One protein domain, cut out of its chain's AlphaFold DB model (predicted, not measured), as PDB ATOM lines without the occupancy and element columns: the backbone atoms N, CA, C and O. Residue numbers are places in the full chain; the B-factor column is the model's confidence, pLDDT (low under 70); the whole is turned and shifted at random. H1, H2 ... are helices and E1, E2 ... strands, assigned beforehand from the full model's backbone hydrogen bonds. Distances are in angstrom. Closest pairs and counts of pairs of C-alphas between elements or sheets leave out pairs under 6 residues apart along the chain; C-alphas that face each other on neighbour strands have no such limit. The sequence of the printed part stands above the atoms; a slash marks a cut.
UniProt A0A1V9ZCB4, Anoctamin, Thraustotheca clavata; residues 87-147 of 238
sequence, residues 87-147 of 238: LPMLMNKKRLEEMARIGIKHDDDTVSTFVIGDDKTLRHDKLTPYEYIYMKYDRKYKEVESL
ATOM      1  N   LEU A  87      56.394  33.750 -11.015       94.75
ATOM      2  CA  LEU A  87      55.399  34.155 -10.017       94.75
ATOM      3  C   LEU A  87      53.981  34.056 -10.618       94.75
ATOM      4  O   LEU A  87      53.731  34.700 -11.638       94.75
ATOM      5  N   PRO A  88      53.058  33.266 -10.040       94.38
ATOM      6  CA  PRO A  88      51.691  33.187 -10.535       94.38
ATOM      7  C   PRO A  88      50.941  34.481 -10.208       94.38
ATOM      8  O   PRO A  88      50.738  34.811  -9.045       94.38
ATOM      9  N   MET A  89      50.506  35.184 -11.245       93.38
ATOM     10  CA  MET A  89      49.787  36.449 -11.164       93.38
ATOM     11  C   MET A  89      48.348  36.266 -11.628       93.38
ATOM     12  O   MET A  89      48.089  35.618 -12.645       93.38
ATOM     13  N   LEU A  90      47.410  36.862 -10.893       93.06
ATOM     14  CA  LEU A  90      45.999  36.867 -11.261       93.06
ATOM     15  C   LEU A  90      45.787  37.705 -12.527       93.06
ATOM     16  O   LEU A  90      46.329  38.803 -12.658       93.06
ATOM     17  N   MET A  91      44.985  37.200 -13.459       92.50
ATOM     18  CA  MET A  91      44.642  37.904 -14.689       92.50
ATOM     19  C   MET A  91      43.388  38.767 -14.518       92.50
ATOM     20  O   MET A  91      42.453  38.441 -13.788       92.50
ATOM     21  N   ASN A  92      43.343  39.879 -15.242       92.44
ATOM     22  CA  ASN A  92      42.197  40.760 -15.312       92.44
ATOM     23  C   ASN A  92      41.089  40.106 -16.144       92.44
ATOM     24  O   ASN A  92      41.186  40.036 -17.370       92.44
ATOM     25  N   LYS A  93      40.002  39.709 -15.477       91.25
ATOM     26  CA  LYS A  93      38.873  39.010 -16.109       91.25
ATOM     27  C   LYS A  93      38.332  39.686 -17.370       91.25
ATOM     28  O   LYS A  93      38.120  39.025 -18.375       91.25
ATOM     29  N   LYS A  94      38.175  41.016 -17.349       90.31
ATOM     30  CA  LYS A  94      37.598  41.774 -18.472       90.31
ATOM     31  C   LYS A  94      38.545  41.815 -19.666       90.31
ATOM     32  O   LYS A  94      38.115  41.729 -20.808       90.31
ATOM     33  N   ARG A  95      39.843  41.985 -19.403       90.12
ATOM     34  CA  ARG A  95      40.868  41.995 -20.455       90.12
ATOM     35  C   ARG A  95      41.062  40.611 -21.049       90.12
ATOM     36  O   ARG A  95      41.232  40.505 -22.257       90.12
ATOM     37  N   LEU A  96      41.013  39.583 -20.209       89.56
ATOM     38  CA  LEU A  96      41.137  38.200 -20.634       89.56
ATOM     39  C   LEU A  96      39.955  37.771 -21.507       89.56
ATOM     40  O   LEU A  96      40.174  37.204 -22.570       89.56
ATOM     41  N   GLU A  97      38.729  38.108 -21.108       89.94
ATOM     42  CA  GLU A  97      37.522  37.877 -21.909       89.94
ATOM     43  C   GLU A  97      37.597  38.584 -23.268       89.94
ATOM     44  O   GLU A  97      37.350  37.976 -24.311       89.94
ATOM     45  N   GLU A  98      38.008  39.855 -23.278       88.94
ATOM     46  CA  GLU A  98      38.153  40.607 -24.524       88.94
ATOM     47  C   GLU A  98      39.232  40.009 -25.434       88.94
ATOM     48  O   GLU A  98      39.033  39.877 -26.642       88.94
ATOM     49  N   MET A  99      40.360  39.594 -24.859       87.06
ATOM     50  CA  MET A  99      41.433  38.945 -25.605       87.06
ATOM     51  C   MET A  99      41.002  37.584 -26.157       87.06
ATOM     52  O   MET A  99      41.323  37.269 -27.300       87.06
ATOM     53  N   ALA A 100      40.241  36.797 -25.397       87.50
ATOM     54  CA  ALA A 100      39.705  35.516 -25.849       87.50
ATOM     55  C   ALA A 100      38.746  35.698 -27.044       87.50
ATOM     56  O   ALA A 100      38.812  34.960 -28.032       87.50
ATOM     57  N   ARG A 101      37.931  36.762 -27.012       87.44
ATOM     58  CA  ARG A 101      36.999  37.132 -28.088       87.44
ATOM     59  C   ARG A 101      37.693  37.609 -29.365       87.44
ATOM     60  O   ARG A 101      37.183  37.342 -30.451       87.44
ATOM     61  N   ILE A 102      38.818  38.317 -29.248       86.69
ATOM     62  CA  ILE A 102      39.588  38.844 -30.393       86.69
ATOM     63  C   ILE A 102      40.571  37.802 -30.951       86.69
ATOM     64  O   ILE A 102      40.795  37.756 -32.164       86.69
ATOM     65  N   GLY A 103      41.115  36.937 -30.091       80.38
ATOM     66  CA  GLY A 103      42.255  36.077 -30.402       80.38
ATOM     67  C   GLY A 103      43.579  36.849 -30.355       80.38
ATOM     68  O   GLY A 103      43.605  38.079 -30.280       80.38
ATOM     69  N   ILE A 104      44.699  36.129 -30.410       77.75
ATOM     70  CA  ILE A 104      46.044  36.719 -30.399       77.75
ATOM     71  C   ILE A 104      46.762  36.311 -31.680       77.75
ATOM     72  O   ILE A 104      46.882  35.126 -31.983       77.75
ATOM     73  N   LYS A 105      47.255  37.292 -32.434       74.19
ATOM     74  CA  LYS A 105      48.088  37.054 -33.615       74.19
ATOM     75  C   LYS A 105      49.537  37.347 -33.252       74.19
ATOM     76  O   LYS A 105      49.887  38.512 -33.087       74.19
ATOM     77  N   HIS A 106      50.356  36.309 -33.131       67.62
ATOM     78  CA  HIS A 106      51.807  36.447 -33.082       67.62
ATOM     79  C   HIS A 106      52.434  35.843 -34.336       67.62
ATOM     80  O   HIS A 106      51.850  34.962 -34.967       67.62
ATOM     81  N   ASP A 107      53.631  36.324 -34.673       67.88
ATOM     82  CA  ASP A 107      54.391  35.871 -35.845       67.88
ATOM     83  C   ASP A 107      54.746  34.373 -35.764       67.88
ATOM     84  O   ASP A 107      54.821  33.705 -36.793       67.88
ATOM     85  N   ASP A 108      54.899  33.848 -34.542       66.25
ATOM     86  CA  ASP A 108      55.302  32.462 -34.274       66.25
ATOM     87  C   ASP A 108      54.117  31.506 -34.035       66.25
ATOM     88  O   ASP A 108      54.272  30.301 -34.201       66.25
ATOM     89  N   ASP A 109      52.950  32.021 -33.627       66.75
ATOM     90  CA  ASP A 109      51.740  31.228 -33.373       66.75
ATOM     91  C   ASP A 109      50.498  32.132 -33.297       66.75
ATOM     92  O   ASP A 109      50.477  33.156 -32.609       66.75
ATOM     93  N   THR A 110      49.427  31.747 -33.990       71.62
ATOM     94  CA  THR A 110      48.141  32.455 -33.915       71.62
ATOM     95  C   THR A 110      47.183  31.694 -33.012       71.62
ATOM     96  O   THR A 110      46.733  30.599 -33.345       71.62
ATOM     97  N   VAL A 111      46.821  32.302 -31.885       74.75
ATOM     98  CA  VAL A 111      45.751  31.807 -31.020       74.75
ATOM     99  C   VAL A 111      44.428  32.295 -31.595       74.75
ATOM    100  O   VAL A 111      44.109  33.487 -31.553       74.75
ATOM    101  N   SER A 112      43.663  31.368 -32.165       77.19
ATOM    102  CA  SER A 112      42.310  31.629 -32.654       77.19
ATOM    103  C   SER A 112      41.384  32.091 -31.529       77.19
ATOM    104  O   SER A 112      41.607  31.785 -30.358       77.19
ATOM    105  N   THR A 113      40.316  32.792 -31.896       84.12
ATOM    106  CA  THR A 113      39.289  33.229 -30.951       84.12
ATOM    107  C   THR A 113      38.686  32.038 -30.215       84.12
ATOM    108  O   THR A 113      38.394  31.000 -30.810       84.12
ATOM    109  N   PHE A 114      38.462  32.193 -28.916       81.12
ATOM    110  CA  PHE A 114      37.691  31.239 -28.134       81.12
ATOM    111  C   PHE A 114      36.773  32.017 -27.197       81.12
ATOM    112  O   PHE A 114      37.200  32.925 -26.495       81.12
ATOM    113  N   VAL A 115      35.485  31.692 -27.216       81.31
ATOM    114  CA  VAL A 115      34.493  32.308 -26.330       81.31
ATOM    115  C   VAL A 115      33.918  31.196 -25.471       81.31
ATOM    116  O   VAL A 115      33.370  30.227 -25.999       81.31
ATOM    117  N   ILE A 116      34.090  31.306 -24.154       80.31
ATOM    118  CA  ILE A 116      33.591  30.316 -23.200       80.31
ATOM    119  C   ILE A 116      32.197  30.734 -22.732       80.31
ATOM    120  O   ILE A 116      32.074  31.651 -21.926       80.31
ATOM    121  N   GLY A 117      31.174  30.026 -23.214       76.81
ATOM    122  CA  GLY A 117      29.779  30.221 -22.811       76.81
ATOM    123  C   GLY A 117      29.138  31.500 -23.355       76.81
ATOM    124  O   GLY A 117      29.801  32.421 -23.825       76.81
ATOM    125  N   ASP A 118      27.810  31.535 -23.319       77.12
ATOM    126  CA  ASP A 118      27.012  32.735 -23.559       77.12
ATOM    127  C   ASP A 118      26.438  33.263 -22.237       77.12
ATOM    128  O   ASP A 118      26.323  32.545 -21.241       77.12
ATOM    129  N   ASP A 119      25.987  34.517 -22.244       76.25
ATOM    130  CA  ASP A 119      25.342  35.152 -21.092       76.25
ATOM    131  C   ASP A 119      24.149  34.365 -20.550       76.25
ATOM    132  O   ASP A 119      23.618  34.761 -19.528       76.25
ATOM    133  N   LYS A 120      23.623  33.341 -21.235       78.69
ATOM    134  CA  LYS A 120      22.484  32.522 -20.789       78.69
ATOM    135  C   LYS A 120      22.935  31.252 -20.085       78.69
ATOM    136  O   LYS A 120      22.362  30.925 -19.049       78.69
ATOM    137  N   THR A 121      23.951  30.578 -20.612       80.12
ATOM    138  CA  THR A 121      24.552  29.387 -20.001       80.12
ATOM    139  C   THR A 121      25.243  29.724 -18.685       80.12
ATOM    140  O   THR A 121      25.092  28.974 -17.729       80.12
ATOM    141  N   LEU A 122      25.881  30.895 -18.590       82.50
ATOM    142  CA  LEU A 122      26.660  31.293 -17.412       82.50
ATOM    143  C   LEU A 122      25.853  31.994 -16.299       82.50
ATOM    144  O   LEU A 122      26.412  32.320 -15.256       82.50
ATOM    145  N   ARG A 123      24.540  32.248 -16.461       78.94
ATOM    146  CA  ARG A 123      23.751  33.056 -15.485       78.94
ATOM    147  C   ARG A 123      23.682  32.461 -14.091       78.94
ATOM    148  O   ARG A 123      23.464  33.191 -13.125       78.94
ATOM    149  N   HIS A 124      23.752  31.141 -14.011       81.81
ATOM    150  CA  HIS A 124      23.629  30.403 -12.761       81.81
ATOM    151  C   HIS A 124      24.991  30.051 -12.163       81.81
ATOM    152  O   HIS A 124      25.048  29.563 -11.033       81.81
ATOM    153  N   ASP A 125      26.075  30.342 -12.883       82.19
ATOM    154  CA  ASP A 125      27.417  30.059 -12.421       82.19
ATOM    155  C   ASP A 125      27.871  31.151 -11.460       82.19
ATOM    156  O   ASP A 125      27.850  32.347 -11.748       82.19
ATOM    157  N   LYS A 126      28.290  30.723 -10.269       84.19
ATOM    158  CA  LYS A 126      28.828  31.624  -9.245       84.19
ATOM    159  C   LYS A 126      30.191  32.202  -9.644       84.19
ATOM    160  O   LYS A 126      30.561  33.265  -9.157       84.19
ATOM    161  N   LEU A 127      30.936  31.472 -10.471       81.75
ATOM    162  CA  LEU A 127      32.263  31.832 -10.952       81.75
ATOM    163  C   LEU A 127      32.210  31.928 -12.465       81.75
ATOM    164  O   LEU A 127      31.818  30.973 -13.131       81.75
ATOM    165  N   THR A 128      32.616  33.074 -12.997       84.19
ATOM    166  CA  THR A 128      32.704  33.233 -14.446       84.19
ATOM    167  C   THR A 128      33.979  32.569 -14.977       84.19
ATOM    168  O   THR A 128      34.984  32.514 -14.262       84.19
ATOM    169  N   PRO A 129      33.993  32.090 -16.236       86.56
ATOM    170  CA  PRO A 129      35.142  31.376 -16.801       86.56
ATOM    171  C   PRO A 129      36.453  32.165 -16.825       86.56
ATOM    172  O   PRO A 129      37.511  31.564 -16.950       86.56
ATOM    173  N   TYR A 130      36.391  33.496 -16.726       89.06
ATOM    174  CA  TYR A 130      37.551  34.388 -16.781       89.06
ATOM    175  C   TYR A 130      37.978  34.918 -15.402       89.06
ATOM    176  O   TYR A 130      38.864  35.768 -15.312       89.06
ATOM    177  N   GLU A 131      37.349  34.455 -14.320       89.50
ATOM    178  CA  GLU A 131      37.728  34.796 -12.947       89.50
ATOM    179  C   GLU A 131      38.750  33.809 -12.380       89.50
ATOM    180  O   GLU A 131      38.745  32.626 -12.705       89.50
ATOM    181  N   TYR A 132      39.631  34.303 -11.502       90.38
ATOM    182  CA  TYR A 132      40.628  33.486 -10.793       90.38
ATOM    183  C   TYR A 132      41.578  32.689 -11.702       90.38
ATOM    184  O   TYR A 132      42.137  31.675 -11.286       90.38
ATOM    185  N   ILE A 133      41.799  33.158 -12.932       91.75
ATOM    186  CA  ILE A 133      42.818  32.601 -13.819       91.75
ATOM    187  C   ILE A 133      44.169  33.203 -13.448       91.75
ATOM    188  O   ILE A 133      44.359  34.417 -13.511       91.75
ATOM    189  N   TYR A 134      45.108  32.335 -13.084       93.44
ATOM    190  CA  TYR A 134      46.483  32.707 -12.781       93.44
ATOM    191  C   TYR A 134      47.399  32.318 -13.930       93.44
ATOM    192  O   TYR A 134      47.263  31.248 -14.525       93.44
ATOM    193  N   MET A 135      48.379  33.168 -14.199       92.62
ATOM    194  CA  MET A 135      49.411  32.917 -15.191       92.62
ATOM    195  C   MET A 135      50.767  33.297 -14.618       92.62
ATOM    196  O   MET A 135      50.880  34.248 -13.849       92.62
ATOM    197  N   LYS A 136      51.810  32.553 -14.994       94.19
ATOM    198  CA  LYS A 136      53.184  32.932 -14.658       94.19
ATOM    199  C   LYS A 136      53.469  34.348 -15.156       94.19
ATOM    200  O   LYS A 136      53.094  34.689 -16.276       94.19
ATOM    201  N   TYR A 137      54.158  35.142 -14.350       93.44
ATOM    202  CA  TYR A 137      54.569  36.470 -14.763       93.44
ATOM    203  C   TYR A 137      55.566  36.375 -15.920       93.44
ATOM    204  O   TYR A 137      56.628  35.764 -15.809       93.44
ATOM    205  N   ASP A 138      55.206  36.993 -17.036       90.19
ATOM    206  CA  ASP A 138      55.971  37.030 -18.275       90.19
ATOM    207  C   ASP A 138      56.098  38.478 -18.756       90.19
ATOM    208  O   ASP A 138      55.155  39.269 -18.682       90.19
ATOM    209  N   ARG A 139      57.291  38.807 -19.245       86.19
ATOM    210  CA  ARG A 139      57.678  40.122 -19.769       86.19
ATOM    211  C   ARG A 139      57.947  40.104 -21.272       86.19
ATOM    212  O   ARG A 139      58.269  41.147 -21.833       86.19
ATOM    213  N   LYS A 140      57.885  38.934 -21.916       83.56
ATOM    214  CA  LYS A 140      58.259  38.747 -23.322       83.56
ATOM    215  C   LYS A 140      57.341  39.526 -24.264       83.56
ATOM    216  O   LYS A 140      57.828  40.114 -25.223       83.56
ATOM    217  N   TYR A 141      56.043  39.552 -23.969       81.31
ATOM    218  CA  TYR A 141      55.026  40.182 -24.810       81.31
ATOM    219  C   TYR A 141      54.343  41.329 -24.068       81.31
ATOM    220  O   TYR A 141      53.858  41.166 -22.948       81.31
ATOM    221  N   LYS A 142      54.286  42.504 -24.700       79.50
ATOM    222  CA  LYS A 142      53.721  43.712 -24.086       79.50
ATOM    223  C   LYS A 142      52.205  43.610 -23.912       79.50
ATOM    224  O   LYS A 142      51.664  44.158 -22.954       79.50
ATOM    225  N   GLU A 143      51.513  42.895 -24.801       77.50
ATOM    226  CA  GLU A 143      50.069  42.661 -24.682       77.50
ATOM    227  C   GLU A 143      49.736  41.867 -23.414       77.50
ATOM    228  O   GLU A 143      48.738  42.150 -22.749       77.50
ATOM    229  N   VAL A 144      50.614  40.932 -23.041       81.56
ATOM    230  CA  VAL A 144      50.462  40.073 -21.863       81.56
ATOM    231  C   VAL A 144      50.607  40.864 -20.563       81.56
ATOM    232  O   VAL A 144      49.882  40.594 -19.610       81.56
ATOM    233  N   GLU A 145      51.460  41.890 -20.515       84.69
ATOM    234  CA  GLU A 145      51.610  42.726 -19.313       84.69
ATOM    235  C   GLU A 145      50.290  43.417 -18.924       84.69
ATOM    236  O   GLU A 145      49.972  43.539 -17.743       84.69
ATOM    237  N   SER A 146      49.473  43.797 -19.914       86.50
ATOM    238  CA  SER A 146      48.159  44.415 -19.688       86.50
ATOM    239  C   SER A 146      47.073  43.445 -19.207       86.50
ATOM    240  O   SER A 146      45.995  43.882 -18.791       86.50
ATOM    241  N   LEU A 147      47.341  42.137 -19.275       90.19
ATOM    242  CA  LEU A 147      46.427  41.101 -18.810       90.19
ATOM    243  C   LEU A 147      46.513  40.867 -17.312       90.19
ATOM    244  O   LEU A 147      45.568  40.309 -16.764       90.19
TER     245      LEU A 147
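Overview. This is residues 87 to 147 of the 238 residues of the protein "Anoctamin" of Thraustotheca clavata (UniProt A0A1V9ZCB4). With little regular structure, the domain is a flat frame of loops: the small sheet of E1 and E2 lies along one edge, H1 runs through the middle toward the opposite edge, and residues 118 to 127, with H2, stick out at one end. The printed part has 61 residues, with E1, H1, H2, E2 and H3 in chain order; these mixed helices and antiparallel strands hold only 24. It is only just loose, close to compact, with a radius of gyration of the C-alphas of 12.8 A and spans of 37 by 26 by 13 A.

Arrangement. E1, residues 88 to 90, and E2, residues 134 to 136, are antiparallel at 139 degrees; N 89 and O 135 are within hydrogen-bond range, 2.8 A. H1, residues 93 to 102, with every O i to N i+4 pair within range, is apart from E2, from H2, residues 121 to 124, and from H3, residues 142 to 145.

Along the chain. E1 begins at C-alpha 88 (51.691, 33.187, -10.535). H1 is 14.3 A long. H3 ends at C-alpha 145 (51.610, 42.726, -19.313).

Size, cuts and confidence. The printed part has no cut. The link H1 to H2 is long, 18 residues. Residues 106 to 109 have pLDDT under 70.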